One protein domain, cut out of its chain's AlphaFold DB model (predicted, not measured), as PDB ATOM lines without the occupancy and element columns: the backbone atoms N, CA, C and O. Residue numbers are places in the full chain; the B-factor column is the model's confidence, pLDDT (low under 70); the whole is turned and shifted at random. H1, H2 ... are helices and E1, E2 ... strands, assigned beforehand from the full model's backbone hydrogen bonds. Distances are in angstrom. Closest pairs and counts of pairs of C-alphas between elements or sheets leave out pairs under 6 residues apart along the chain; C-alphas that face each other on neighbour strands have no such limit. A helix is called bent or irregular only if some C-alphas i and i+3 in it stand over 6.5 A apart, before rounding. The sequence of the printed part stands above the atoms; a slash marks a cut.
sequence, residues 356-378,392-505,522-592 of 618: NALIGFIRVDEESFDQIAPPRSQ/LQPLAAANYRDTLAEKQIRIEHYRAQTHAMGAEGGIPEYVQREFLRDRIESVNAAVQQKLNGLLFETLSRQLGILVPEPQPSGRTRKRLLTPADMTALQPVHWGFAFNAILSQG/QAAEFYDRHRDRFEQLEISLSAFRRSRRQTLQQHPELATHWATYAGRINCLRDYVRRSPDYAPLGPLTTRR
ATOM      1  N   ASN A 356      59.573  35.935  75.284       97.00
ATOM      2  CA  ASN A 356      59.958  37.221  75.820       97.00
ATOM      3  C   ASN A 356      59.187  38.349  75.127       97.00
ATOM      4  O   ASN A 356      59.545  38.793  74.036       97.00
ATOM      5  N   ALA A 357      58.168  38.860  75.816       97.00
ATOM      6  CA  ALA A 357      57.317  39.957  75.358       97.00
ATOM      7  C   ALA A 357      58.076  41.235  74.940       97.00
ATOM      8  O   ALA A 357      57.559  42.032  74.156       97.00
ATOM      9  N   LEU A 358      59.297  41.449  75.452       96.75
ATOM     10  CA  LEU A 358      60.086  42.662  75.215       96.75
ATOM     11  C   LEU A 358      60.929  42.629  73.933       96.75
ATOM     12  O   LEU A 358      61.625  43.602  73.652       96.75
ATOM     13  N   ILE A 359      60.923  41.539  73.167       96.50
ATOM     14  CA  ILE A 359      61.694  41.439  71.926       96.50
ATOM     15  C   ILE A 359      60.931  40.655  70.864       96.50
ATOM     16  O   ILE A 359      60.241  39.688  71.169       96.50
ATOM     17  N   GLY A 360      61.090  41.081  69.615       95.00
ATOM     18  CA  GLY A 360      60.366  40.559  68.464       95.00
ATOM     19  C   GLY A 360      59.492  41.634  67.828       95.00
ATOM     20  O   GLY A 360      59.225  42.690  68.416       95.00
ATOM     21  N   PHE A 361      59.095  41.369  66.588       94.12
ATOM     22  CA  PHE A 361      58.434  42.346  65.731       94.12
ATOM     23  C   PHE A 361      56.980  42.599  66.146       94.12
ATOM     24  O   PHE A 361      56.182  41.664  66.204       94.12
ATOM     25  N   ILE A 362      56.621  43.869  66.382       92.62
ATOM     26  CA  ILE A 362      55.214  44.294  66.532       92.62
ATOM     27  C   ILE A 362      54.472  44.128  65.206       92.62
ATOM     28  O   ILE A 362      53.380  43.571  65.160       92.62
ATOM     29  N   ARG A 363      55.105  44.575  64.119       87.50
ATOM     30  CA  ARG A 363      54.676  44.367  62.737       87.50
ATOM     31  C   ARG A 363      55.857  43.827  61.950       87.50
ATOM     32  O   ARG A 363      56.988  44.242  62.193       87.50
ATOM     33  N   VAL A 364      55.587  42.898  61.047       84.44
ATOM     34  CA  VAL A 364      56.606  42.313  60.175       84.44
ATOM     35  C   VAL A 364      56.569  43.055  58.846       84.44
ATOM     36  O   VAL A 364      55.499  43.223  58.269       84.44
ATOM     37  N   ASP A 365      57.732  43.512  58.392       83.25
ATOM     38  CA  ASP A 365      57.900  44.034  57.040       83.25
ATOM     39  C   ASP A 365      57.943  42.862  56.053       83.25
ATOM     40  O   ASP A 365      58.827  42.005  56.136       83.25
ATOM     41  N   GLU A 366      56.951  42.798  55.168       84.44
ATOM     42  CA  GLU A 366      56.731  41.652  54.280       84.44
ATOM     43  C   GLU A 366      57.893  41.485  53.295       84.44
ATOM     44  O   GLU A 366      58.423  40.387  53.148       84.44
ATOM     45  N   GLU A 367      58.359  42.587  52.699       83.19
ATOM     46  CA  GLU A 367      59.469  42.573  51.741       83.19
ATOM     47  C   GLU A 367      60.765  42.075  52.389       83.19
ATOM     48  O   GLU A 367      61.466  41.231  51.826       83.19
ATOM     49  N   SER A 368      61.077  42.557  53.594       80.81
ATOM     50  CA  SER A 368      62.253  42.111  54.342       80.81
ATOM     51  C   SER A 368      62.144  40.649  54.769       80.81
ATOM     52  O   SER A 368      63.155  39.944  54.782       80.81
ATOM     53  N   PHE A 369      60.945  40.168  55.114       83.88
ATOM     54  CA  PHE A 369      60.723  38.752  55.399       83.88
ATOM     55  C   PHE A 369      60.976  37.905  54.150       83.88
ATOM     56  O   PHE A 369      61.716  36.925  54.214       83.88
ATOM     57  N   ASP A 370      60.421  38.292  53.006       82.81
ATOM     58  CA  ASP A 370      60.492  37.526  51.760       82.81
ATOM     59  C   ASP A 370      61.920  37.409  51.209       82.81
ATOM     60  O   ASP A 370      62.272  36.394  50.609       82.81
ATOM     61  N   GLN A 371      62.776  38.397  51.486       81.88
ATOM     62  CA  GLN A 371      64.193  38.393  51.105       81.88
ATOM     63  C   GLN A 371      65.057  37.411  51.911       81.88
ATOM     64  O   GLN A 371      66.187  37.108  51.511       81.88
ATOM     65  N   ILE A 372      64.570  36.900  53.045       77.62
ATOM     66  CA  ILE A 372      65.324  35.935  53.847       77.62
ATOM     67  C   ILE A 372      65.226  34.562  53.207       77.62
ATOM     68  O   ILE A 372      64.150  33.968  53.120       77.62
ATOM     69  N   ALA A 373      66.388  34.041  52.816       67.81
ATOM     70  CA  ALA A 373      66.495  32.704  52.266       67.81
ATOM     71  C   ALA A 373      65.921  31.662  53.247       67.81
ATOM     72  O   ALA A 373      66.188  31.743  54.453       67.81
ATOM     73  N   PRO A 374      65.172  30.663  52.750       61.28
ATOM     74  CA  PRO A 374      64.686  29.579  53.584       61.28
ATOM     75  C   PRO A 374      65.848  28.861  54.282       61.28
ATOM     76  O   PRO A 374      66.943  28.747  53.714       61.28
ATOM     77  N   PRO A 375      65.637  28.348  55.506       53.19
ATOM     78  CA  PRO A 375      66.647  27.541  56.168       53.19
ATOM     79  C   PRO A 375      66.973  26.318  55.301       53.19
ATOM     80  O   PRO A 375      66.077  25.579  54.894       53.19
ATOM     81  N   ARG A 376      68.261  26.089  55.014       50.03
ATOM     82  CA  ARG A 376      68.711  24.833  54.396       50.03
ATOM     83  C   ARG A 376      68.384  23.698  55.366       50.03
ATOM     84  O   ARG A 376      68.887  23.702  56.490       50.03
ATOM     85  N   SER A 377      67.530  22.761  54.965       45.06
ATOM     86  CA  SER A 377      67.218  21.597  55.790       45.06
ATOM     87  C   SER A 377      68.477  20.734  55.951       45.06
ATOM     88  O   SER A 377      69.153  20.405  54.983       45.06
ATOM     89  N   GLN A 378      68.789  20.319  57.180       40.59
ATOM     90  CA  GLN A 378      69.794  19.274  57.452       40.59
ATOM     91  C   GLN A 378      69.287  17.861  57.077       40.59
ATOM     92  O   GLN A 378      69.918  16.866  57.409       40.59
ATOM     93  N   LEU A 392      56.410  20.758  52.942       42.09
ATOM     94  CA  LEU A 392      56.950  21.910  53.687       42.09
ATOM     95  C   LEU A 392      57.866  22.816  52.847       42.09
ATOM     96  O   LEU A 392      58.048  23.986  53.187       42.09
ATOM     97  N   GLN A 393      58.408  22.313  51.732       48.09
ATOM     98  CA  GLN A 393      59.185  23.126  50.786       48.09
ATOM     99  C   GLN A 393      58.431  24.366  50.256       48.09
ATOM    100  O   GLN A 393      59.068  25.416  50.158       48.09
ATOM    101  N   PRO A 394      57.109  24.321  49.983       50.50
ATOM    102  CA  PRO A 394      56.365  25.501  49.538       50.50
ATOM    103  C   PRO A 394      56.300  26.612  50.597       50.50
ATOM    104  O   PRO A 394      56.424  27.779  50.253       50.50
ATOM    105  N   LEU A 395      56.173  26.263  51.883       45.19
ATOM    106  CA  LEU A 395      56.024  27.208  53.002       45.19
ATOM    107  C   LEU A 395      57.315  27.962  53.334       45.19
ATOM    108  O   LEU A 395      57.285  29.138  53.678       45.19
ATOM    109  N   ALA A 396      58.468  27.302  53.206       48.31
ATOM    110  CA  ALA A 396      59.760  27.959  53.390       48.31
ATOM    111  C   ALA A 396      60.033  29.001  52.280       48.31
ATOM    112  O   ALA A 396      60.713  30.002  52.517       48.31
ATOM    113  N   ALA A 397      59.472  28.771  51.086       51.78
ATOM    114  CA  ALA A 397      59.549  29.651  49.922       51.78
ATOM    115  C   ALA A 397      58.363  30.630  49.792       51.78
ATOM    116  O   ALA A 397      58.395  31.495  48.917       51.78
ATOM    117  N   ALA A 398      57.332  30.506  50.633       61.38
ATOM    118  CA  ALA A 398      56.145  31.347  50.576       61.38
ATOM    119  C   ALA A 398      56.450  32.770  51.056       61.38
ATOM    120  O   ALA A 398      57.267  32.990  51.965       61.38
ATOM    121  N   ASN A 399      55.764  33.738  50.446       75.06
ATOM    122  CA  ASN A 399      55.786  35.108  50.931       75.06
ATOM    123  C   ASN A 399      55.056  35.211  52.287       75.06
ATOM    124  O   ASN A 399      54.291  34.319  52.686       75.06
ATOM    125  N   TYR A 400      55.311  36.286  53.027       80.75
ATOM    126  CA  TYR A 400      54.764  36.476  54.371       80.75
ATOM    127  C   TYR A 400      53.227  36.432  54.406       80.75
ATOM    128  O   TYR A 400      52.647  35.823  55.309       80.75
ATOM    129  N   ARG A 401      52.558  37.033  53.412       79.62
ATOM    130  CA  ARG A 401      51.088  37.094  53.342       79.62
ATOM    131  C   ARG A 401      50.459  35.725  53.174       79.62
ATOM    132  O   ARG A 401      49.544  35.394  53.923       79.62
ATOM    133  N   ASP A 402      50.969  34.935  52.237       78.25
ATOM    134  CA  ASP A 402      50.466  33.588  51.968       78.25
ATOM    135  C   ASP A 402      50.639  32.706  53.205       78.25
ATOM    136  O   ASP A 402      49.712  32.017  53.623       78.25
ATOM    137  N   THR A 403      51.788  32.824  53.871       78.25
ATOM    138  CA  THR A 403      52.082  32.113  55.118       78.25
ATOM    139  C   THR A 403      51.104  32.482  56.241       78.25
ATOM    140  O   THR A 403      50.619  31.608  56.966       78.25
ATOM    141  N   LEU A 404      50.800  33.774  56.406       80.44
ATOM    142  CA  LEU A 404      49.833  34.248  57.395       80.44
ATOM    143  C   LEU A 404      48.408  33.802  57.077       80.44
ATOM    144  O   LEU A 404      47.706  33.353  57.983       80.44
ATOM    145  N   ALA A 405      47.985  33.919  55.818       77.00
ATOM    146  CA  ALA A 405      46.669  33.485  55.374       77.00
ATOM    147  C   ALA A 405      46.503  31.979  55.597       77.00
ATOM    148  O   ALA A 405      45.507  31.540  56.161       77.00
ATOM    149  N   GLU A 406      47.518  31.188  55.252       75.12
ATOM    150  CA  GLU A 406      47.501  29.745  55.448       75.12
ATOM    151  C   GLU A 406      47.480  29.360  56.935       75.12
ATOM    152  O   GLU A 406      46.740  28.458  57.332       75.12
ATOM    153  N   LYS A 407      48.244  30.063  57.784       80.12
ATOM    154  CA  LYS A 407      48.166  29.908  59.245       80.12
ATOM    155  C   LYS A 407      46.762  30.232  59.758       80.12
ATOM    156  O   LYS A 407      46.215  29.452  60.533       80.12
ATOM    157  N   GLN A 408      46.183  31.352  59.330       80.19
ATOM    158  CA  GLN A 408      44.870  31.801  59.786       80.19
ATOM    159  C   GLN A 408      43.768  30.825  59.369       80.19
ATOM    160  O   GLN A 408      43.008  30.387  60.225       80.19
ATOM    161  N   ILE A 409      43.751  30.402  58.102       74.56
ATOM    162  CA  ILE A 409      42.810  29.398  57.585       74.56
ATOM    163  C   ILE A 409      42.915  28.103  58.393       74.56
ATOM    164  O   ILE A 409      41.899  27.521  58.757       74.56
ATOM    165  N   ARG A 410      44.131  27.648  58.721       75.12
ATOM    166  CA  ARG A 410      44.321  26.435  59.529       75.12
ATOM    167  C   ARG A 410      43.832  26.600  60.963       75.12
ATOM    168  O   ARG A 410      43.215  25.676  61.481       75.12
ATOM    169  N   ILE A 411      44.084  27.747  61.595       74.62
ATOM    170  CA  ILE A 411      43.585  28.042  62.947       74.62
ATOM    171  C   ILE A 411      42.055  28.126  62.943       74.62
ATOM    172  O   ILE A 411      41.414  27.579  63.835       74.62
ATOM    173  N   GLU A 412      41.456  28.775  61.948       74.12
ATOM    174  CA  GLU A 412      40.001  28.856  61.796       74.12
ATOM    175  C   GLU A 412      39.389  27.486  61.531       74.12
ATOM    176  O   GLU A 412      38.414  27.131  62.180       74.12
ATOM    177  N   HIS A 413      39.996  26.681  60.661       67.38
ATOM    178  CA  HIS A 413      39.577  25.305  60.418       67.38
ATOM    179  C   HIS A 413      39.671  24.460  61.698       67.38
ATOM    180  O   HIS A 413      38.722  23.770  62.057       67.38
ATOM    181  N   TYR A 414      40.768  24.586  62.447       69.44
ATOM    182  CA  TYR A 414      40.943  23.947  63.753       69.44
ATOM    183  C   TYR A 414      39.855  24.380  64.762       69.44
ATOM    184  O   TYR A 414      39.266  23.550  65.457       69.44
ATOM    185  N   ARG A 415      39.533  25.679  64.815       69.62
ATOM    186  CA  ARG A 415      38.468  26.237  65.670       69.62
ATOM    187  C   ARG A 415      37.061  25.845  65.207       69.62
ATOM    188  O   ARG A 415      36.170  25.672  66.029       69.62
ATOM    189  N   ALA A 416      36.830  25.703  63.908       60.62
ATOM    190  CA  ALA A 416      35.537  25.301  63.362       60.62
ATOM    191  C   ALA A 416      35.249  23.826  63.662       60.62
ATOM    192  O   ALA A 416      34.123  23.487  64.014       60.62
ATOM    193  N   GLN A 417      36.266  22.962  63.624       57.88
ATOM    194  CA  GLN A 417      36.126  21.552  64.003       57.88
ATOM    195  C   GLN A 417      35.804  21.345  65.485       57.88
ATOM    196  O   GLN A 417      35.175  20.358  65.830       57.88
ATOM    197  N   THR A 418      36.152  22.299  66.354       50.19
ATOM    198  CA  THR A 418      35.704  22.296  67.759       50.19
ATOM    199  C   THR A 418      34.228  22.691  67.930       50.19
ATOM    200  O   THR A 418      33.695  22.545  69.026       50.19
ATOM    201  N   HIS A 419      33.568  23.193  66.877       45.00
ATOM    202  CA  HIS A 419      32.158  23.615  66.884       45.00
ATOM    203  C   HIS A 419      31.259  22.772  65.958       45.00
ATOM    204  O   HIS A 419      30.042  22.765  66.137       45.00
ATOM    205  N   ALA A 420      31.821  22.083  64.959       40.47
ATOM    206  CA  ALA A 420      31.067  21.313  63.976       40.47
ATOM    207  C   ALA A 420      30.777  19.884  64.465       40.47
ATOM    208  O   ALA A 420      31.671  19.145  64.870       40.47
ATOM    209  N   MET A 421      29.501  19.493  64.389       43.00
ATOM    210  CA  MET A 421      29.037  18.137  64.662       43.00
ATOM    211  C   MET A 421      29.652  17.131  63.681       43.00
ATOM    212  O   MET A 421      29.318  17.132  62.500       43.00
ATOM    213  N   GLY A 422      30.442  16.199  64.211       49.38
ATOM    214  CA  GLY A 422      30.746  14.931  63.559       49.38
ATOM    215  C   GLY A 422      31.902  14.960  62.559       49.38
ATOM    216  O   GLY A 422      32.128  15.905  61.812       49.38
ATOM    217  N   ALA A 423      32.624  13.845  62.536       46.72
ATOM    218  CA  ALA A 423      33.630  13.514  61.544       46.72
ATOM    219  C   ALA A 423      33.034  13.483  60.122       46.72
ATOM    220  O   ALA A 423      32.526  12.446  59.686       46.72
ATOM    221  N   GLU A 424      33.124  14.575  59.359       46.19
ATOM    222  CA  GLU A 424      32.960  14.479  57.906       46.19
ATOM    223  C   GLU A 424      34.023  13.513  57.347       46.19
ATOM    224  O   GLU A 424      35.209  13.602  57.670       46.19
ATOM    225  N   GLY A 425      33.595  12.530  56.549       54.84
ATOM    226  CA  GLY A 425      34.494  11.559  55.914       54.84
ATOM    227  C   GLY A 425      34.968  10.392  56.795       54.84
ATOM    228  O   GLY A 425      35.834   9.638  56.360       54.84
ATOM    229  N   GLY A 426      34.417  10.206  58.002       58.47
ATOM    230  CA  GLY A 426      34.703   9.034  58.846       58.47
ATOM    231  C   GLY A 426      36.047   9.061  59.589       58.47
ATOM    232  O   GLY A 426      36.403   8.070  60.223       58.47
ATOM    233  N   ILE A 427      36.784  10.176  59.545       59.97
ATOM    234  CA  ILE A 427      38.012  10.380  60.329       59.97
ATOM    235  C   ILE A 427      37.634  10.966  61.697       59.97
ATOM    236  O   ILE A 427      37.078  12.062  61.716       59.97
ATOM    237  N   PRO A 428      37.942  10.321  62.835       66.69
ATOM    238  CA  PRO A 428      37.559  10.830  64.152       66.69
ATOM    239  C   PRO A 428      38.069  12.252  64.460       66.69
ATOM    240  O   PRO A 428      39.173  12.621  64.061       66.69
ATOM    241  N   GLU A 429      37.289  13.034  65.217       65.69
ATOM    242  CA  GLU A 429      37.543  14.463  65.496       65.69
ATOM    243  C   GLU A 429      38.943  14.740  66.076       65.69
ATOM    244  O   GLU A 429      39.633  15.648  65.618       65.69
ATOM    245  N   TYR A 430      39.410  13.937  67.038       68.25
ATOM    246  CA  TYR A 430      40.736  14.135  67.641       68.25
ATOM    247  C   TYR A 430      41.882  13.889  66.641       68.25
ATOM    248  O   TYR A 430      42.859  14.626  66.695       68.25
ATOM    249  N   VAL A 431      41.758  12.937  65.696       68.12
ATOM    250  CA  VAL A 431      42.786  12.694  64.655       68.12
ATOM    251  C   VAL A 431      42.906  13.913  63.756       68.12
ATOM    252  O   VAL A 431      44.005  14.346  63.415       68.12
ATOM    253  N   GLN A 432      41.765  14.488  63.369       69.06
ATOM    254  CA  GLN A 432      41.754  15.700  62.556       69.06
ATOM    255  C   GLN A 432      42.401  16.863  63.318       69.06
ATOM    256  O   GLN A 432      43.247  17.560  62.757       69.06
ATOM    257  N   ARG A 433      42.073  17.027  64.608       71.94
ATOM    258  CA  ARG A 433      42.659  18.060  65.474       71.94
ATOM    259  C   ARG A 433      44.169  17.901  65.635       71.94
ATOM    260  O   ARG A 433      44.878  18.884  65.447       71.94
ATOM    261  N   GLU A 434      44.659  16.700  65.931       71.19
ATOM    262  CA  GLU A 434      46.092  16.414  66.078       71.19
ATOM    263  C   GLU A 434      46.846  16.681  64.768       71.19
ATOM    264  O   GLU A 434      47.810  17.442  64.743       71.19
ATOM    265  N   PHE A 435      46.334  16.185  63.639       72.06
ATOM    266  CA  PHE A 435      46.938  16.434  62.331       72.06
ATOM    267  C   PHE A 435      46.983  17.926  61.964       72.06
ATOM    268  O   PHE A 435      47.982  18.421  61.432       72.06
ATOM    269  N   LEU A 436      45.900  18.667  62.216       74.00
ATOM    270  CA  LEU A 436      45.863  20.110  61.975       74.00
ATOM    271  C   LEU A 436      46.841  20.848  62.884       74.00
ATOM    272  O   LEU A 436      47.535  21.754  62.423       74.00
ATOM    273  N   ARG A 437      46.913  20.444  64.152       76.69
ATOM    274  CA  ARG A 437      47.824  21.003  65.141       76.69
ATOM    275  C   ARG A 437      49.281  20.817  64.726       76.69
ATOM    276  O   ARG A 437      49.978  21.820  64.612       76.69
ATOM    277  N   ASP A 438      49.715  19.601  64.400       75.25
ATOM    278  CA  ASP A 438      51.088  19.314  63.953       75.25
ATOM    279  C   ASP A 438      51.480  20.157  62.730       75.25
ATOM    280  O   ASP A 438      52.599  20.672  62.596       75.25
ATOM    281  N   ARG A 439      50.525  20.364  61.820       76.50
ATOM    282  CA  ARG A 439      50.714  21.241  60.659       76.50
ATOM    283  C   ARG A 439      50.835  22.711  61.049       76.50
ATOM    284  O   ARG A 439      51.649  23.416  60.460       76.50
ATOM    285  N   ILE A 440      50.054  23.195  62.012       80.19
ATOM    286  CA  ILE A 440      50.179  24.573  62.507       80.19
ATOM    287  C   ILE A 440      51.508  24.756  63.252       80.19
ATOM    288  O   ILE A 440      52.190  25.757  63.038       80.19
ATOM    289  N   GLU A 441      51.911  23.797  64.084       80.88
ATOM    290  CA  GLU A 441      53.167  23.841  64.836       80.88
ATOM    291  C   GLU A 441      54.388  23.839  63.909       80.88
ATOM    292  O   GLU A 441      55.283  24.671  64.070       80.88
ATOM    293  N   SER A 442      54.402  22.983  62.883       79.44
ATOM    294  CA  SER A 442      55.486  22.958  61.889       79.44
ATOM    295  C   SER A 442      55.597  24.267  61.097       79.44
ATOM    296  O   SER A 442      56.705  24.778  60.908       79.44
ATOM    297  N   VAL A 443      54.468  24.865  60.698       80.19
ATOM    298  CA  VAL A 443      54.437  26.199  60.067       80.19
ATOM    299  C   VAL A 443      54.970  27.256  61.027       80.19
ATOM    300  O   VAL A 443      55.858  28.028  60.664       80.19
ATOM    301  N   ASN A 444      54.477  27.275  62.267       85.25
ATOM    302  CA  ASN A 444      54.920  28.223  63.284       85.25
ATOM    303  C   ASN A 444      56.432  28.124  63.519       85.25
ATOM    304  O   ASN A 444      57.100  29.154  63.553       85.25
ATOM    305  N   ALA A 445      56.986  26.914  63.617       84.06
ATOM    306  CA  ALA A 445      58.416  26.696  63.820       84.06
ATOM    307  C   ALA A 445      59.262  27.224  62.649       84.06
ATOM    308  O   ALA A 445      60.238  27.949  62.868       84.06
ATOM    309  N   ALA A 446      58.869  26.919  61.408       82.69
ATOM    310  CA  ALA A 446      59.578  27.382  60.214       82.69
ATOM    311  C   ALA A 446      59.581  28.917  60.109       82.69
ATOM    312  O   ALA A 446      60.620  29.539  59.861       82.69
ATOM    313  N   VAL A 447      58.432  29.548  60.363       85.44
ATOM    314  CA  VAL A 447      58.291  31.007  60.297       85.44
ATOM    315  C   VAL A 447      59.023  31.692  61.441       85.44
ATOM    316  O   VAL A 447      59.718  32.681  61.214       85.44
ATOM    317  N   GLN A 448      58.948  31.141  62.654       88.75
ATOM    318  CA  GLN A 448      59.702  31.629  63.806       88.75
ATOM    319  C   GLN A 448      61.209  31.637  63.511       88.75
ATOM    320  O   GLN A 448      61.898  32.601  63.841       88.75
ATOM    321  N   GLN A 449      61.731  30.601  62.846       87.75
ATOM    322  CA  GLN A 449      63.135  30.550  62.443       87.75
ATOM    323  C   GLN A 449      63.486  31.654  61.435       87.75
ATOM    324  O   GLN A 449      64.510  32.323  61.596       87.75
ATOM    325  N   LYS A 450      62.633  31.890  60.431       88.25
ATOM    326  CA  LYS A 450      62.825  32.952  59.429       88.25
ATOM    327  C   LYS A 450      62.758  34.351  60.060       88.25
ATOM    328  O   LYS A 450      63.647  35.169  59.830       88.25
ATOM    329  N   LEU A 451      61.793  34.594  60.948       92.06
ATOM    330  CA  LEU A 451      61.677  35.839  61.719       92.06
ATOM    331  C   LEU A 451      62.851  36.045  62.681       92.06
ATOM    332  O   LEU A 451      63.315  37.169  62.851       92.06
ATOM    333  N   ASN A 452      63.390  34.979  63.275       94.38
ATOM    334  CA  ASN A 452      64.623  35.063  64.058       94.38
ATOM    335  C   ASN A 452      65.822  35.443  63.181       94.38
ATOM    336  O   ASN A 452      66.679  36.202  63.632       94.38
ATOM    337  N   GLY A 453      65.874  34.970  61.934       91.56
ATOM    338  CA  GLY A 453      66.846  35.425  60.938       91.56
ATOM    339  C   GLY A 453      66.715  36.921  60.637       91.56
ATOM    340  O   GLY A 453      67.716  37.635  60.645       91.56
ATOM    341  N   LEU A 454      65.486  37.417  60.470       92.25
ATOM    342  CA  LEU A 454      65.228  38.845  60.245       92.25
ATOM    343  C   LEU A 454      65.668  39.680  61.442       92.25
ATOM    344  O   LEU A 454      66.388  40.663  61.301       92.25
ATOM    345  N   LEU A 455      65.280  39.240  62.639       94.50
ATOM    346  CA  LEU A 455      65.638  39.893  63.888       94.50
ATOM    347  C   LEU A 455      67.160  39.930  64.068       94.50
ATOM    348  O   LEU A 455      67.707  40.960  64.455       94.50
ATOM    349  N   PHE A 456      67.859  38.844  63.734       94.94
ATOM    350  CA  PHE A 456      69.318  38.804  63.742       94.94
ATOM    351  C   PHE A 456      69.926  39.891  62.840       94.94
ATOM    352  O   PHE A 456      70.802  40.634  63.290       94.94
ATOM    353  N   GLU A 457      69.439  40.026  61.604       92.56
ATOM    354  CA  GLU A 457      69.912  41.038  60.654       92.56
ATOM    355  C   GLU A 457      69.621  42.467  61.139       92.56
ATOM    356  O   GLU A 457      70.512  43.323  61.122       92.56
ATOM    357  N   THR A 458      68.425  42.719  61.679       93.06
ATOM    358  CA  THR A 458      68.061  43.997  62.312       93.06
ATOM    359  C   THR A 458      69.003  44.338  63.468       93.06
ATOM    360  O   THR A 458      69.595  45.422  63.505       93.06
ATOM    361  N   LEU A 459      69.200  43.418  64.414       94.56
ATOM    362  CA  LEU A 459      70.040  43.670  65.585       94.56
ATOM    363  C   LEU A 459      71.515  43.848  65.199       94.56
ATOM    364  O   LEU A 459      72.195  44.707  65.766       94.56
ATOM    365  N   SER A 460      72.012  43.063  64.242       94.25
ATOM    366  CA  SER A 460      73.419  43.086  63.845       94.25
ATOM    367  C   SER A 460      73.760  44.260  62.928       94.25
ATOM    368  O   SER A 460      74.717  44.977  63.224       94.25
ATOM    369  N   ARG A 461      73.011  44.469  61.836       91.56
ATOM    370  CA  ARG A 461      73.347  45.463  60.803       91.56
ATOM    371  C   ARG A 461      72.735  46.829  61.077       91.56
ATOM    372  O   ARG A 461      73.443  47.827  60.988       91.56
ATOM    373  N   GLN A 462      71.449  46.881  61.422       92.00
ATOM    374  CA  GLN A 462      70.744  48.156  61.595       92.00
ATOM    375  C   GLN A 462      71.046  48.779  62.964       92.00
ATOM    376  O   GLN A 462      71.384  49.956  63.052       92.00
ATOM    377  N   LEU A 463      70.984  47.985  64.039       93.50
ATOM    378  CA  LEU A 463      71.211  48.478  65.404       93.50
ATOM    379  C   LEU A 463      72.671  48.364  65.872       93.50
ATOM    380  O   LEU A 463      73.018  48.907  66.929       93.50
ATOM    381  N   GLY A 464      73.534  47.655  65.134       94.75
ATOM    382  CA  GLY A 464      74.958  47.496  65.458       94.75
ATOM    383  C   GLY A 464      75.208  46.860  66.830       94.75
ATOM    384  O   GLY A 464      76.097  47.297  67.576       94.75
ATOM    385  N   ILE A 465      74.363  45.911  67.242       94.88
ATOM    386  CA  ILE A 465      74.430  45.285  68.565       94.88
ATOM    387  C   ILE A 465      75.521  44.217  68.584       94.88
ATOM    388  O   ILE A 465      75.650  43.385  67.691       94.88
ATOM    389  N   LEU A 466      76.309  44.246  69.655       94.75
ATOM    390  CA  LEU A 466      77.316  43.245  69.979       94.75
ATOM    391  C   LEU A 466      76.950  42.637  71.325       94.75
ATOM    392  O   LEU A 466      76.474  43.362  72.198       94.75
ATOM    393  N   VAL A 467      77.231  41.353  71.531       94.19
ATOM    394  CA  VAL A 467      76.978  40.689  72.815       94.19
ATOM    395  C   VAL A 467      78.096  41.062  73.791       94.19
ATOM    396  O   VAL A 467      79.257  40.722  73.545       94.19
ATOM    397  N   PRO A 468      77.800  41.779  74.892       93.25
ATOM    398  CA  PRO A 468      78.819  42.202  75.837       93.25
ATOM    399  C   PRO A 468      78.936  41.167  76.967       93.25
ATOM    400  O   PRO A 468      78.119  41.105  77.892       93.25
ATOM    401  N   GLU A 469      79.994  40.369  76.890       92.06
ATOM    402  CA  GLU A 469      80.283  39.242  77.768       92.06
ATOM    403  C   GLU A 469      81.242  39.654  78.896       92.06
ATOM    404  O   GLU A 469      82.408  40.002  78.640       92.06
ATOM    405  N   PRO A 470      80.785  39.654  80.161       91.12
ATOM    406  CA  PRO A 470      81.655  39.945  81.292       91.12
ATOM    407  C   PRO A 470      82.730  38.864  81.443       91.12
ATOM    408  O   PRO A 470      82.432  37.675  81.438       91.12
ATOM    409  N   GLN A 471      83.977  39.294  81.616       90.88
ATOM    410  CA  GLN A 471      85.126  38.418  81.819       90.88
ATOM    411  C   GLN A 471      85.463  38.302  83.315       90.88
ATOM    412  O   GLN A 471      85.249  39.266  84.062       90.88
ATOM    413  N   PRO A 472      86.087  37.198  83.766       85.81
ATOM    414  CA  PRO A 472      86.555  37.049  85.153       85.81
ATOM    415  C   PRO A 472      87.525  38.157  85.587       85.81
ATOM    416  O   PRO A 472      87.566  38.575  86.746       85.81
ATOM    417  N   SER A 473      88.279  38.712  84.636       83.31
ATOM    418  CA  SER A 473      89.173  39.852  84.857       83.31
ATOM    419  C   SER A 473      88.442  41.160  85.187       83.31
ATOM    420  O   SER A 473      89.096  42.128  85.558       83.31
ATOM    421  N   GLY A 474      87.110  41.220  85.091       80.38
ATOM    422  CA  GLY A 474      86.303  42.428  85.298       80.38
ATOM    423  C   GLY A 474      86.167  43.311  84.053       80.38
ATOM    424  O   GLY A 474      85.382  44.258  84.063       80.38
ATOM    425  N   ARG A 475      86.890  42.995  82.971       87.12
ATOM    426  CA  ARG A 475      86.682  43.608  81.651       87.12
ATOM    427  C   ARG A 475      85.465  42.983  80.964       87.12
ATOM    428  O   ARG A 475      85.007  41.908  81.337       87.12
ATOM    429  N   THR A 476      84.947  43.643  79.936       90.44
ATOM    430  CA  THR A 476      83.871  43.105  79.094       90.44
ATOM    431  C   THR A 476      84.409  42.893  77.690       90.44
ATOM    432  O   THR A 476      84.938  43.830  77.092       90.44
ATOM    433  N   ARG A 477      84.271  41.675  77.165       93.06
ATOM    434  CA  ARG A 477      84.549  41.365  75.761       93.06
ATOM    435  C   ARG A 477      83.261  41.565  74.974       93.06
ATOM    436  O   ARG A 477      82.205  41.139  75.419       93.06
ATOM    437  N   LYS A 478      83.334  42.220  73.820       94.25
ATOM    438  CA  LYS A 478      82.204  42.292  72.891       94.25
ATOM    439  C   LYS A 478      82.428  41.271  71.787       94.25
ATOM    440  O   LYS A 478      83.493  41.294  71.172       94.25
ATOM    441  N   ARG A 479      81.456  40.393  71.552       94.75
ATOM    442  CA  ARG A 479      81.455  39.479  70.404       94.75
ATOM    443  C   ARG A 479      80.321  39.816  69.444       94.75
ATOM    444  O   ARG A 479      79.354  40.473  69.828       94.75
ATOM    445  N   LEU A 480      80.451  39.353  68.206       95.19
ATOM    446  CA  LEU A 480      79.375  39.422  67.224       95.19
ATOM    447  C   LEU A 480      78.187  38.561  67.675       95.19
ATOM    448  O   LEU A 480      78.358  37.568  68.397       95.19
ATOM    449  N   LEU A 481      76.992  38.974  67.258       94.19
ATOM    450  CA  LEU A 481      75.782  38.175  67.396       94.19
ATOM    451  C   LEU A 481      75.886  36.906  66.548       94.19
ATOM    452  O   LEU A 481      76.579  36.868  65.532       94.19
ATOM    453  N   THR A 482      75.138  35.890  66.949       93.06
ATOM    454  CA  THR A 482      74.916  34.657  66.192       93.06
ATOM    455  C   THR A 482      73.413  34.401  66.060       93.06
ATOM    456  O   THR A 482      72.651  34.870  66.909       93.06
ATOM    457  N   PRO A 483      72.950  33.619  65.067       89.06
ATOM    458  CA  PRO A 483      71.539  33.235  64.981       89.06
ATOM    459  C   PRO A 483      71.021  32.544  66.255       89.06
ATOM    460  O   PRO A 483      69.889  32.775  66.677       89.06
ATOM    461  N   ALA A 484      71.877  31.767  66.930       91.00
ATOM    462  CA  ALA A 484      71.547  31.109  68.195       91.00
ATOM    463  C   ALA A 484      71.223  32.101  69.328       91.00
ATOM    464  O   ALA A 484      70.448  31.769  70.227       91.00
ATOM    465  N   ASP A 485      71.763  33.326  69.284       93.50
ATOM    466  CA  ASP A 485      71.419  34.364  70.257       93.50
ATOM    467  C   ASP A 485      69.952  34.794  70.128       93.50
ATOM    468  O   ASP A 485      69.332  35.098  71.142       93.50
ATOM    469  N   MET A 486      69.373  34.778  68.918       94.31
ATOM    470  CA  MET A 486      67.960  35.134  68.723       94.31
ATOM    471  C   MET A 486      67.048  34.069  69.312       94.31
ATOM    472  O   MET A 486      66.162  34.392  70.097       94.31
ATOM    473  N   THR A 487      67.322  32.794  69.032       91.62
ATOM    474  CA  THR A 487      66.593  31.682  69.652       91.62
ATOM    475  C   THR A 487      66.683  31.744  71.179       91.62
ATOM    476  O   THR A 487      65.680  31.583  71.867       91.62
ATOM    477  N   ALA A 488      67.862  32.061  71.725       92.06
ATOM    478  CA  ALA A 488      68.071  32.166  73.167       92.06
ATOM    479  C   ALA A 488      67.386  33.371  73.835       92.06
ATOM    480  O   ALA A 488      67.213  33.360  75.054       92.06
ATOM    481  N   LEU A 489      67.032  34.413  73.075       94.44
ATOM    482  CA  LEU A 489      66.248  35.552  73.563       94.44
ATOM    483  C   LEU A 489      64.742  35.269  73.580       94.44
ATOM    484  O   LEU A 489      64.014  36.043  74.202       94.44
ATOM    485  N   GLN A 490      64.308  34.177  72.937       95.31
ATOM    486  CA  GLN A 490      62.919  33.716  72.855       95.31
ATOM    487  C   GLN A 490      61.947  34.819  72.395       95.31
ATOM    488  O   GLN A 490      60.981  35.096  73.097       95.31
ATOM    489  N   PRO A 491      62.193  35.505  71.263       96.88
ATOM    490  CA  PRO A 491      61.368  36.632  70.846       96.88
ATOM    491  C   PRO A 491      59.925  36.223  70.564       96.88
ATOM    492  O   PRO A 491      59.666  35.215  69.903       96.88
ATOM    493  N   VAL A 492      58.994  37.067  71.001       96.81
ATOM    494  CA  VAL A 492      57.605  37.010  70.553       96.81
ATOM    495  C   VAL A 492      57.468  37.936  69.361       96.81
ATOM    496  O   VAL A 492      57.454  39.162  69.487       96.81
ATOM    497  N   HIS A 493      57.362  37.346  68.174       95.75
ATOM    498  CA  HIS A 493      57.033  38.090  66.962       95.75
ATOM    499  C   HIS A 493      55.530  38.335  66.927       95.75
ATOM    500  O   HIS A 493      54.783  37.606  66.280       95.75
ATOM    501  N   TRP A 494      55.093  39.341  67.682       95.81
ATOM    502  CA  TRP A 494      53.698  39.728  67.888       95.81
ATOM    503  C   TRP A 494      52.889  39.778  66.587       95.81
ATOM    504  O   TRP A 494      51.822  39.168  66.520       95.81
ATOM    505  N   GLY A 495      53.436  40.413  65.543       91.81
ATOM    506  CA  GLY A 495      52.814  40.526  64.216       91.81
ATOM    507  C   GLY A 495      52.491  39.185  63.553       91.81
ATOM    508  O   GLY A 495      51.558  39.101  62.766       91.81
ATOM    509  N   PHE A 496      53.231  38.132  63.901       91.69
ATOM    510  CA  PHE A 496      52.987  36.771  63.434       91.69
ATOM    511  C   PHE A 496      52.141  35.963  64.425       91.69
ATOM    512  O   PHE A 496      51.224  35.245  64.022       91.69
ATOM    513  N   ALA A 497      52.442  36.060  65.722       91.75
ATOM    514  CA  ALA A 497      51.765  35.313  66.778       91.75
ATOM    515  C   ALA A 497      50.271  35.662  66.855       91.75
ATOM    516  O   ALA A 497      49.440  34.760  66.841       91.75
ATOM    517  N   PHE A 498      49.947  36.958  66.828       93.38
ATOM    518  CA  PHE A 498      48.595  37.492  67.005       93.38
ATOM    519  C   PHE A 498      48.152  38.342  65.807       93.38
ATOM    520  O   PHE A 498      47.521  39.387  65.964       93.38
ATOM    521  N   ASN A 499      48.485  37.897  64.591       90.00
ATOM    522  CA  ASN A 499      48.199  38.626  63.352       90.00
ATOM    523  C   ASN A 499      46.723  39.048  63.221       90.00
ATOM    524  O   ASN A 499      46.435  40.197  62.895       90.00
ATOM    525  N   ALA A 500      45.783  38.144  63.522       87.81
ATOM    526  CA  ALA A 500      44.347  38.423  63.433       87.81
ATOM    527  C   ALA A 500      43.906  39.615  64.303       87.81
ATOM    528  O   ALA A 500      42.988  40.335  63.937       87.81
ATOM    529  N   ILE A 501      44.592  39.849  65.423       92.75
ATOM    530  CA  ILE A 501      44.288  40.920  66.379       92.75
ATOM    531  C   ILE A 501      45.035  42.201  65.996       92.75
ATOM    532  O   ILE A 501      44.457  43.283  65.927       92.75
ATOM    533  N   LEU A 502      46.328  42.091  65.680       92.38
ATOM    534  CA  LEU A 502      47.152  43.258  65.352       92.38
ATOM    535  C   LEU A 502      46.799  43.880  63.996       92.38
ATOM    536  O   LEU A 502      46.949  45.092  63.828       92.38
ATOM    537  N   SER A 503      46.277  43.090  63.055       88.38
ATOM    538  CA  SER A 503      45.701  43.603  61.802       88.38
ATOM    539  C   SER A 503      44.434  44.437  62.035       88.38
ATOM    540  O   SER A 503      44.176  45.366  61.275       88.38
ATOM    541  N   GLN A 504      43.708  44.186  63.129       89.38
ATOM    542  CA  GLN A 504      42.558  44.983  63.585       89.38
ATOM    543  C   GLN A 504      42.962  46.155  64.497       89.38
ATOM    544  O   GLN A 504      42.115  46.789  65.126       89.38
ATOM    545  N   GLY A 505      44.259  46.456  64.577       90.25
ATOM    546  CA  GLY A 505      44.792  47.607  65.301       90.25
ATOM    547  C   GLY A 505      45.320  47.315  66.703       90.25
ATOM    548  O   GLY A 505      45.880  48.233  67.294       90.25
ATOM    549  N   GLN A 522      71.269  38.889  87.079       91.25
ATOM    550  CA  GLN A 522      71.007  38.631  88.491       91.25
ATOM    551  C   GLN A 522      71.784  37.403  88.966       91.25
ATOM    552  O   GLN A 522      71.796  36.360  88.323       91.25
ATOM    553  N   ALA A 523      72.455  37.524  90.116       91.81
ATOM    554  CA  ALA A 523      73.206  36.404  90.685       91.81
ATOM    555  C   ALA A 523      72.283  35.265  91.143       91.81
ATOM    556  O   ALA A 523      72.657  34.112  90.993       91.81
ATOM    557  N   ALA A 524      71.098  35.600  91.663       89.94
ATOM    558  CA  ALA A 524      70.090  34.642  92.116       89.94
ATOM    559  C   ALA A 524      69.587  33.751  90.977       89.94
ATOM    560  O   ALA A 524      69.692  32.537  91.053       89.94
ATOM    561  N   GLU A 525      69.118  34.369  89.890       88.75
ATOM    562  CA  GLU A 525      68.628  33.659  88.704       88.75
ATOM    563  C   GLU A 525      69.719  32.780  88.076       88.75
ATOM    564  O   GLU A 525      69.463  31.641  87.702       88.75
ATOM    565  N   PHE A 526      70.955  33.285  87.990       92.56
ATOM    566  CA  PHE A 526      72.078  32.485  87.502       92.56
ATOM    567  C   PHE A 526      72.393  31.297  88.412       92.56
ATOM    568  O   PHE A 526      72.645  30.201  87.923       92.56
ATOM    569  N   TYR A 527      72.405  31.521  89.726       92.06
ATOM    570  CA  TYR A 527      72.655  30.472  90.706       92.06
ATOM    571  C   TYR A 527      71.622  29.357  90.587       92.06
ATOM    572  O   TYR A 527      71.989  28.194  90.482       92.06
ATOM    573  N   ASP A 528      70.347  29.733  90.534       87.06
ATOM    574  CA  ASP A 528      69.225  28.808  90.456       87.06
ATOM    575  C   ASP A 528      69.273  27.944  89.184       87.06
ATOM    576  O   ASP A 528      69.205  26.720  89.256       87.06
ATOM    577  N   ARG A 529      69.554  28.552  88.023       87.88
ATOM    578  CA  ARG A 529      69.720  27.829  86.744       87.88
ATOM    579  C   ARG A 529      70.920  26.885  86.694       87.88
ATOM    580  O   ARG A 529      70.998  26.036  85.811       87.88
ATOM    581  N   HIS A 530      71.888  27.063  87.583       90.50
ATOM    582  CA  HIS A 530      73.097  26.248  87.642       90.50
ATOM    583  C   HIS A 530      73.257  25.574  89.008       90.50
ATOM    584  O   HIS A 530      74.387  25.267  89.395       90.50
ATOM    585  N   ARG A 531      72.142  25.338  89.720       89.31
ATOM    586  CA  ARG A 531      72.110  24.850  91.106       89.31
ATOM    587  C   ARG A 531      72.994  23.621  91.312       89.31
ATOM    588  O   ARG A 531      73.886  23.681  92.148       89.31
ATOM    589  N   ASP A 532      72.859  22.606  90.457       88.31
ATOM    590  CA  ASP A 532      73.664  21.372  90.509       88.31
ATOM    591  C   ASP A 532      75.175  21.649  90.542       88.31
ATOM    592  O   ASP A 532      75.919  21.046  91.311       88.31
ATOM    593  N   ARG A 533      75.649  22.603  89.732       90.81
ATOM    594  CA  ARG A 533      77.073  22.958  89.679       90.81
ATOM    595  C   ARG A 533      77.510  23.723  90.920       90.81
ATOM    596  O   ARG A 533      78.627  23.543  91.387       90.81
ATOM    597  N   PHE A 534      76.658  24.609  91.432       92.69
ATOM    598  CA  PHE A 534      76.944  25.338  92.666       92.69
ATOM    599  C   PHE A 534      76.988  24.402  93.878       92.69
ATOM    600  O   PHE A 534      77.869  24.564  94.719       92.69
ATOM    601  N   GLU A 535      76.103  23.405  93.928       90.31
ATOM    602  CA  GLU A 535      76.086  22.358  94.953       90.31
ATOM    603  C   GLU A 535      77.332  21.470  94.876       90.31
ATOM    604  O   GLU A 535      78.008  21.299  95.884       90.31
ATOM    605  N   GLN A 536      77.712  21.002  93.680       91.69
ATOM    606  CA  GLN A 536      78.942  20.220  93.466       91.69
ATOM    607  C   GLN A 536      80.218  20.961  93.882       91.69
ATOM    608  O   GLN A 536      81.189  20.340  94.304       91.69
ATOM    609  N   LEU A 537      80.235  22.286  93.729       93.94
ATOM    610  CA  LEU A 537      81.364  23.134  94.117       93.94
ATOM    611  C   LEU A 537      81.271  23.626  95.570       93.94
ATOM    612  O   LEU A 537      82.154  24.360  96.009       93.94
ATOM    613  N   GLU A 538      80.203  23.273  96.294       94.56
ATOM    614  CA  GLU A 538      79.909  23.718  97.664       94.56
ATOM    615  C   GLU A 538      79.871  25.254  97.821       94.56
ATOM    616  O   GLU A 538      80.189  25.830  98.867       94.56
ATOM    617  N   ILE A 539      79.457  25.964  96.769       93.81
ATOM    618  CA  ILE A 539      79.404  27.429  96.752       93.81
ATOM    619  C   ILE A 539      77.976  27.872  97.027       93.81
ATOM    620  O   ILE A 539      77.115  27.751  96.167       93.81
ATOM    621  N   SER A 540      77.730  28.488  98.185       93.44
ATOM    622  CA  SER A 540      76.417  29.084  98.472       93.44
ATOM    623  C   SER A 540      76.142  30.343  97.640       93.44
ATOM    624  O   SER A 540      77.052  31.106  97.296       93.44
ATOM    625  N   LEU A 541      74.861  30.661  97.424       92.75
ATOM    626  CA  LEU A 541      74.443  31.909  96.774       92.75
ATOM    627  C   LEU A 541      75.007  33.154  97.481       92.75
ATOM    628  O   LEU A 541      75.415  34.121  96.835       92.75
ATOM    629  N   SER A 542      75.070  33.136  98.816       92.12
ATOM    630  CA  SER A 542      75.631  34.242  99.600       92.12
ATOM    631  C   SER A 542      77.136  34.424  99.360       92.12
ATOM    632  O   SER A 542      77.624  35.559  99.310       92.12
ATOM    633  N   ALA A 543      77.876  33.322  99.196       93.06
ATOM    634  CA  ALA A 543      79.298  33.334  98.878       93.06
ATOM    635  C   ALA A 543      79.516  33.831  97.447       93.06
ATOM    636  O   ALA A 543      80.310  34.749  97.230       93.06
ATOM    637  N   PHE A 544      78.728  33.330  96.490       94.31
ATOM    638  CA  PHE A 544      78.773  33.790  95.106       94.31
ATOM    639  C   PHE A 544      78.460  35.286  94.985       94.31
ATOM    640  O   PHE A 544      79.162  36.005  94.283       94.31
ATOM    641  N   ARG A 545      77.461  35.807  95.707       92.88
ATOM    642  CA  ARG A 545      77.140  37.248  95.717       92.88
ATOM    643  C   ARG A 545      78.308  38.109  96.207       92.88
ATOM    644  O   ARG A 545      78.585  39.140  95.596       92.88
ATOM    645  N   ARG A 546      78.982  37.688  97.283       93.38
ATOM    646  CA  ARG A 546      80.107  38.419  97.893       93.38
ATOM    647  C   ARG A 546      81.371  38.359  97.037       93.38
ATOM    648  O   ARG A 546      81.987  39.392  96.791       93.38
ATOM    649  N   SER A 547      81.708  37.174  96.535       91.62
ATOM    650  CA  SER A 547      83.005  36.897  95.908       91.62
ATOM    651  C   SER A 547      82.901  36.469  94.445       91.62
ATOM    652  O   SER A 547      83.827  35.856  93.921       91.62
ATOM    653  N   ARG A 548      81.822  36.847  93.736       91.94
ATOM    654  CA  ARG A 548      81.537  36.438  92.344       91.94
ATOM    655  C   ARG A 548      82.764  36.459  91.444       91.94
ATOM    656  O   ARG A 548      83.020  35.506  90.727       91.94
ATOM    657  N   ARG A 549      83.515  37.561  91.444       90.69
ATOM    658  CA  ARG A 549      84.671  37.719  90.549       90.69
ATOM    659  C   ARG A 549      85.750  36.674  90.830       90.69
ATOM    660  O   ARG A 549      86.267  36.100  89.883       90.69
ATOM    661  N   GLN A 550      86.048  36.425  92.102       92.50
ATOM    662  CA  GLN A 550      87.012  35.408  92.517       92.50
ATOM    663  C   GLN A 550      86.502  34.006  92.167       92.50
ATOM    664  O   GLN A 550      87.231  33.244  91.546       92.50
ATOM    665  N   THR A 551      85.228  33.714  92.446       92.94
ATOM    666  CA  THR A 551      84.594  32.441  92.071       92.94
ATOM    667  C   THR A 551      84.697  32.177  90.568       92.94
ATOM    668  O   THR A 551      85.131  31.112  90.150       92.94
ATOM    669  N   LEU A 552      84.367  33.162  89.729       94.00
ATOM    670  CA  LEU A 552      84.461  33.011  88.273       94.00
ATOM    671  C   LEU A 552      85.919  32.913  87.783       94.00
ATOM    672  O   LEU A 552      86.167  32.336  86.734       94.00
ATOM    673  N   GLN A 553      86.896  33.465  88.508       93.25
ATOM    674  CA  GLN A 553      88.318  33.273  88.184       93.25
ATOM    675  C   GLN A 553      88.802  31.862  88.528       93.25
ATOM    676  O   GLN A 553      89.605  31.305  87.788       93.25
ATOM    677  N   GLN A 554      88.310  31.295  89.631       93.81
ATOM    678  CA  GLN A 554      88.668  29.955  90.100       93.81
ATOM    679  C   GLN A 554      87.974  28.842  89.303       93.81
ATOM    680  O   GLN A 554      88.527  27.755  89.177       93.81
ATOM    681  N   HIS A 555      86.798  29.118  88.728       94.38
ATOM    682  CA  HIS A 555      85.992  28.138  87.998       94.38
ATOM    683  C   HIS A 555      85.694  28.614  86.559       94.38
ATOM    684  O   HIS A 555      84.668  29.263  86.321       94.38
ATOM    685  N   PRO A 556      86.559  28.284  85.574       92.12
ATOM    686  CA  PRO A 556      86.432  28.742  84.183       92.12
ATOM    687  C   PRO A 556      85.119  28.348  83.488       92.12
ATOM    688  O   PRO A 556      84.594  29.097  82.659       92.12
ATOM    689  N   GLU A 557      84.543  27.199  83.837       92.12
ATOM    690  CA  GLU A 557      83.241  26.795  83.300       92.12
ATOM    691  C   GLU A 557      82.110  27.712  83.781       92.12
ATOM    692  O   GLU A 557      81.323  28.205  82.971       92.12
ATOM    693  N   LEU A 558      82.066  28.021  85.086       93.75
ATOM    694  CA  LEU A 558      81.100  28.975  85.638       93.75
ATOM    695  C   LEU A 558      81.280  30.366  85.023       93.75
ATOM    696  O   LEU A 558      80.289  31.053  84.774       93.75
ATOM    697  N   ALA A 559      82.517  30.779  84.735       94.19
ATOM    698  CA  ALA A 559      82.787  32.014  84.001       94.19
ATOM    699  C   ALA A 559      82.161  32.024  82.608       94.19
ATOM    700  O   ALA A 559      81.549  33.023  82.232       94.19
ATOM    701  N   THR A 560      82.281  30.926  81.867       94.44
ATOM    702  CA  THR A 560      81.717  30.793  80.516       94.44
ATOM    703  C   THR A 560      80.189  30.843  80.548       94.44
ATOM    704  O   THR A 560      79.559  31.564  79.767       94.44
ATOM    705  N   HIS A 561      79.579  30.154  81.514       93.88
ATOM    706  CA  HIS A 561      78.133  30.186  81.724       93.88
ATOM    707  C   HIS A 561      77.645  31.576  82.141       93.88
ATOM    708  O   HIS A 561      76.684  32.093  81.567       93.88
ATOM    709  N   TRP A 562      78.334  32.230  83.083       95.38
ATOM    710  CA  TRP A 562      78.006  33.591  83.510       95.38
ATOM    711  C   TRP A 562      78.141  34.588  82.360       95.38
ATOM    712  O   TRP A 562      77.277  35.449  82.193       95.38
ATOM    713  N   ALA A 563      79.198  34.470  81.553       94.94
ATOM    714  CA  ALA A 563      79.419  35.304  80.380       94.94
ATOM    715  C   ALA A 563      78.263  35.176  79.379       94.94
ATOM    716  O   ALA A 563      77.733  36.195  78.938       94.94
ATOM    717  N   THR A 564      77.819  33.945  79.111       93.69
ATOM    718  CA  THR A 564      76.687  33.651  78.222       93.69
ATOM    719  C   THR A 564      75.374  34.213  78.777       93.69
ATOM    720  O   THR A 564      74.688  34.975  78.095       93.69
ATOM    721  N   TYR A 565      75.040  33.905  80.035       94.56
ATOM    722  CA  TYR A 565      73.828  34.389  80.709       94.56
ATOM    723  C   TYR A 565      73.769  35.923  80.751       94.56
ATOM    724  O   TYR A 565      72.798  36.541  80.309       94.56
ATOM    725  N   ALA A 566      74.837  36.558  81.235       95.00
ATOM    726  CA  ALA A 566      74.896  38.006  81.344       95.00
ATOM    727  C   ALA A 566      74.944  38.680  79.967       95.00
ATOM    728  O   ALA A 566      74.341  39.739  79.790       95.00
ATOM    729  N   GLY A 567      75.632  38.070  78.998       95.12
ATOM    730  CA  GLY A 567      75.701  38.521  77.611       95.12
ATOM    731  C   GLY A 567      74.318  38.618  76.974       95.12
ATOM    732  O   GLY A 567      73.987  39.673  76.435       95.12
ATOM    733  N   ARG A 568      73.479  37.584  77.127       94.50
ATOM    734  CA  ARG A 568      72.088  37.573  76.633       94.50
ATOM    735  C   ARG A 568      71.260  38.722  77.209       94.50
ATOM    736  O   ARG A 568      70.681  39.503  76.459       94.50
ATOM    737  N   ILE A 569      71.266  38.897  78.531       94.88
ATOM    738  CA  ILE A 569      70.509  39.980  79.187       94.88
ATOM    739  C   ILE A 569      71.027  41.356  78.766       94.88
ATOM    740  O   ILE A 569      70.256  42.288  78.541       94.88
ATOM    741  N   ASN A 570      72.346  41.508  78.656       94.44
ATOM    742  CA  ASN A 570      72.924  42.765  78.215       94.44
ATOM    743  C   ASN A 570      72.607  43.063  76.739       94.44
ATOM    744  O   ASN A 570      72.406  44.229  76.414       94.44
ATOM    745  N   CYS A 571      72.547  42.044  75.878       94.75
ATOM    746  CA  CYS A 571      72.114  42.170  74.489       94.75
ATOM    747  C   CYS A 571      70.671  42.678  74.417       94.75
ATOM    748  O   CYS A 571      70.411  43.674  73.748       94.75
ATOM    749  N   LEU A 572      69.753  42.068  75.176       95.44
ATOM    750  CA  LEU A 572      68.367  42.534  75.276       95.44
ATOM    751  C   LEU A 572      68.289  43.985  75.769       95.44
ATOM    752  O   LEU A 572      67.538  44.795  75.234       95.44
ATOM    753  N   ARG A 573      69.112  44.347  76.758       94.19
ATOM    754  CA  ARG A 573      69.187  45.722  77.266       94.19
ATOM    755  C   ARG A 573      69.673  46.712  76.206       94.19
ATOM    756  O   ARG A 573      69.200  47.844  76.177       94.19
ATOM    757  N   ASP A 574      70.631  46.317  75.375       93.06
ATOM    758  CA  ASP A 574      71.132  47.160  74.290       93.06
ATOM    759  C   ASP A 574      70.121  47.246  73.132       93.06
ATOM    760  O   ASP A 574      69.979  48.327  72.565       93.06
ATOM    761  N   TYR A 575      69.357  46.179  72.856       94.31
ATOM    762  CA  TYR A 575      68.218  46.201  71.926       94.31
ATOM    763  C   TYR A 575      67.170  47.212  72.377       94.31
ATOM    764  O   TYR A 575      66.875  48.148  71.644       94.31
ATOM    765  N   VAL A 576      66.694  47.101  73.616       93.62
ATOM    766  CA  VAL A 576      65.674  47.997  74.176       93.62
ATOM    767  C   VAL A 576      66.098  49.472  74.127       93.62
ATOM    768  O   VAL A 576      65.262  50.349  73.986       93.62
ATOM    769  N   ARG A 577      67.395  49.782  74.231       91.19
ATOM    770  CA  ARG A 577      67.880  51.173  74.163       91.19
ATOM    771  C   ARG A 577      67.996  51.742  72.758       91.19
ATOM    772  O   ARG A 577      68.078  52.959  72.624       91.19
ATOM    773  N   ARG A 578      68.163  50.881  71.758       92.25
ATOM    774  CA  ARG A 578      68.446  51.286  70.374       92.25
ATOM    775  C   ARG A 578      67.258  51.065  69.453       92.25
ATOM    776  O   ARG A 578      67.216  51.681  68.396       92.25
ATOM    777  N   SER A 579      66.347  50.173  69.828       91.62
ATOM    778  CA  SER A 579      65.152  49.887  69.051       91.62
ATOM    779  C   SER A 579      64.232  51.111  69.034       91.62
ATOM    780  O   SER A 579      64.009  51.704  70.094       91.62
ATOM    781  N   PRO A 580      63.662  51.464  67.870       88.81
ATOM    782  CA  PRO A 580      62.640  52.502  67.776       88.81
ATOM    783  C   PRO A 580      61.337  52.134  68.504       88.81
ATOM    784  O   PRO A 580      60.542  53.025  68.783       88.81
ATOM    785  N   ASP A 581      61.133  50.858  68.857       88.75
ATOM    786  CA  ASP A 581      59.961  50.397  69.621       88.75
ATOM    787  C   ASP A 581      59.901  50.997  71.036       88.75
ATOM    788  O   ASP A 581      58.857  50.976  71.686       88.75
ATOM    789  N   TYR A 582      61.029  51.488  71.552       90.44
ATOM    790  CA  TYR A 582      61.131  51.997  72.910       90.44
ATOM    791  C   TYR A 582      61.488  53.481  72.899       90.44
ATOM    792  O   TYR A 582      62.550  53.894  72.431       90.44
ATOM    793  N   ALA A 583      60.604  54.295  73.473       82.69
ATOM    794  CA  ALA A 583      60.861  55.710  73.685       82.69
ATOM    795  C   ALA A 583      62.022  55.908  74.682       82.69
ATOM    796  O   ALA A 583      62.223  55.059  75.562       82.69
ATOM    797  N   PRO A 584      62.756  57.040  74.612       79.25
ATOM    798  CA  PRO A 584      63.853  57.338  75.523       79.25
ATOM    799  C   PRO A 584      63.455  57.112  76.980       79.25
ATOM    800  O   PRO A 584      62.557  57.751  77.529       79.25
ATOM    801  N   LEU A 585      64.125  56.149  77.601       71.19
ATOM    802  CA  LEU A 585      63.791  55.714  78.942       71.19
ATOM    803  C   LEU A 585      64.297  56.783  79.912       71.19
ATOM    804  O   LEU A 585      65.502  57.006  80.000       71.19
ATOM    805  N   GLY A 586      63.374  57.471  80.587       68.00
ATOM    806  CA  GLY A 586      63.666  58.596  81.481       68.00
ATOM    807  C   GLY A 586      64.522  58.237  82.717       68.00
ATOM    808  O   GLY A 586      65.310  57.286  82.701       68.00
ATOM    809  N   PRO A 587      64.376  58.954  83.847       64.50
ATOM    810  CA  PRO A 587      65.309  58.871  84.982       64.50
ATOM    811  C   PRO A 587      65.344  57.505  85.693       64.50
ATOM    812  O   PRO A 587      66.268  57.229  86.452       64.50
ATOM    813  N   LEU A 588      64.378  56.618  85.427       64.31
ATOM    814  CA  LEU A 588      64.295  55.257  85.980       64.31
ATOM    815  C   LEU A 588      65.273  54.260  85.324       64.31
ATOM    816  O   LEU A 588      65.136  53.042  85.485       64.31
ATOM    817  N   THR A 589      66.263  54.750  84.573       75.62
ATOM    818  CA  THR A 589      67.270  53.921  83.908       75.62
ATOM    819  C   THR A 589      68.690  54.377  84.195       75.62
ATOM    820  O   THR A 589      68.995  55.557  84.328       75.62
ATOM    821  N   THR A 590      69.598  53.407  84.288       77.81
ATOM    822  CA  THR A 590      71.043  53.649  84.344       77.81
ATOM    823  C   THR A 590      71.707  52.953  83.169       77.81
ATOM    824  O   THR A 590      71.109  52.092  82.528       77.81
ATOM    825  N   ARG A 591      73.002  53.203  82.935       74.12
ATOM    826  CA  ARG A 591      73.787  52.447  81.942       74.12
ATOM    827  C   ARG A 591      73.771  50.928  82.183       74.12
ATOM    828  O   ARG A 591      73.901  50.160  81.229       74.12
ATOM    829  N   ARG A 592      73.580  50.466  83.423       80.38
ATOM    830  CA  ARG A 592      73.670  49.040  83.797       80.38
ATOM    831  C   ARG A 592      72.320  48.363  84.053       80.38
ATOM    832  O   ARG A 592      72.284  47.137  84.098       80.38
TER     833      ARG A 592
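This is residues 356 to 378, 392 to 505 and 522 to 592 of the 618 residues of the protein "SAM-dependent DNA methyltransferase" of Leptolyngbya sp. SIOISBB (UniProt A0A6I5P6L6). The model is a wide V of two helical legs: one leg is the helical hairpin of H3 and the long H4, the other is H11, with the small E1 E2 hairpin along it on the E1 side and a loose head of H8, H9 and H10 at the end where H11 begins. The legs approach each other near the last residues of H4 and H11, H5 lies in the crook and touches both, and the short H1, H2, H6 and H7 lie about the H3 H4 leg. The printed part has 208 residues with eleven named helices and two named strands, in the order H1 H2 H3 H4 E1 E2 H5 H6 H7 H8 H9 H10 H11; the sheet E1 - E2 is antiparallel and the class is mostly helix. The whole is loose, with a radius of gyration of the C-alphas of 22.0 A, and elongated, spanning 68 by 39 by 39 A.

E1, residues 467 to 470, and E2, residues 476 to 479, form an antiparallel hairpin at 151 degrees, with N 467 and O 479 at 2.9 A and N 469 and O 477 at 2.8 A, within hydrogen-bond range. The closest C-alphas of E1 and H11, residues 556 to 578, are those of Glu 469 and Gly 567, 4.6 A apart; E2 and H11 are near each other. H5, residues 483 to 489, touches H11, about perpendicular at 82 degrees, closest at C-alphas 489 and 568, 6.9 A. H5 also touches H4, residues 429 to 462, at C-alphas 452 and 486, 5.7 A, only just about perpendicular at 71 degrees. H4 and H11 are close but not clearly touching, with C-alphas 459 and 575 closest at 7.1 A. H4 is the hub, touching four helices. H3, residues 400 to 417, forms a helical hairpin with H4, a shallow tilt of 27 degrees, opposite ways, closest at C-alphas 414 and 433, 6.4 A. H1, residues 366 to 370, touches H4 at C-alphas 369 and 454, 6.6 A; H2, residues 393 to 396, only just touches H4, with 3 pairs of C-alphas within 8 A, the closest being 396 and 446 at 6.9 A. H6, residues 494 to 497, and H7, residues 499 to 502, are each close to H3 but not clearly touching, at 7.3 A and 7.6 A between closest C-alphas. H8, residues 523 to 529, touches H10, residues 541 to 554, at C-alphas 523 and 545, 6.4 A, about perpendicular at 83 degrees. H9, residues 531 to 536, is close to H8 but not clearly touching, at C-alphas 527 and 534, 7.0 A. H10 and H11 touch only at the corner, and only just, with 3 pairs of C-alphas within 8 A, the closest being 552 and 559 at 4.7 A. Helix packing is mostly crossed: of 4 pairs of helices that touch and have a tilt, leaving out those that touch only at the corner or at their ends, 1 is at a shallow tilt. Every O i to N i+4 pair is within hydrogen-bond range in H1, H3, H4, H5, H8, H9 and H11, and 8 of 10 are in H10; H2, H6 and H7 are too short for such a pair.

H4 is 47.5 A long, from C-alpha 429 at (37.543, 14.463, 65.496) to C-alpha 462 at (70.744, 48.156, 61.595); it is neither bent nor irregular, but only just: C-alphas 459 and 462 are 6.0 A apart. H11, 32.0 A, ends at C-alpha 578 at (68.446, 51.286, 70.374). H3 is 25.7 A long and H10 15.8 A; H10 is irregular, with C-alphas 546 and 549 8.7 A apart.

The two C-alphas farthest apart, those of Gly 425 and Gln 550, are 68.3 A apart. Residues 379 to 391 and 506 to 521 are not printed, with gaps of 13.6 A between C-alphas 378 and 392 and 36.1 A between C-alphas 505 and 522. Of the links printed whole, H3 to H4 is long, with 11 residues, and the others are tight. Residues 579 to 592 hold no named element. The mean pLDDT of the printed part is 83.2; it is under 70 at residues 373 to 378, 392 to 398, 413 to 432 and 586 to 588.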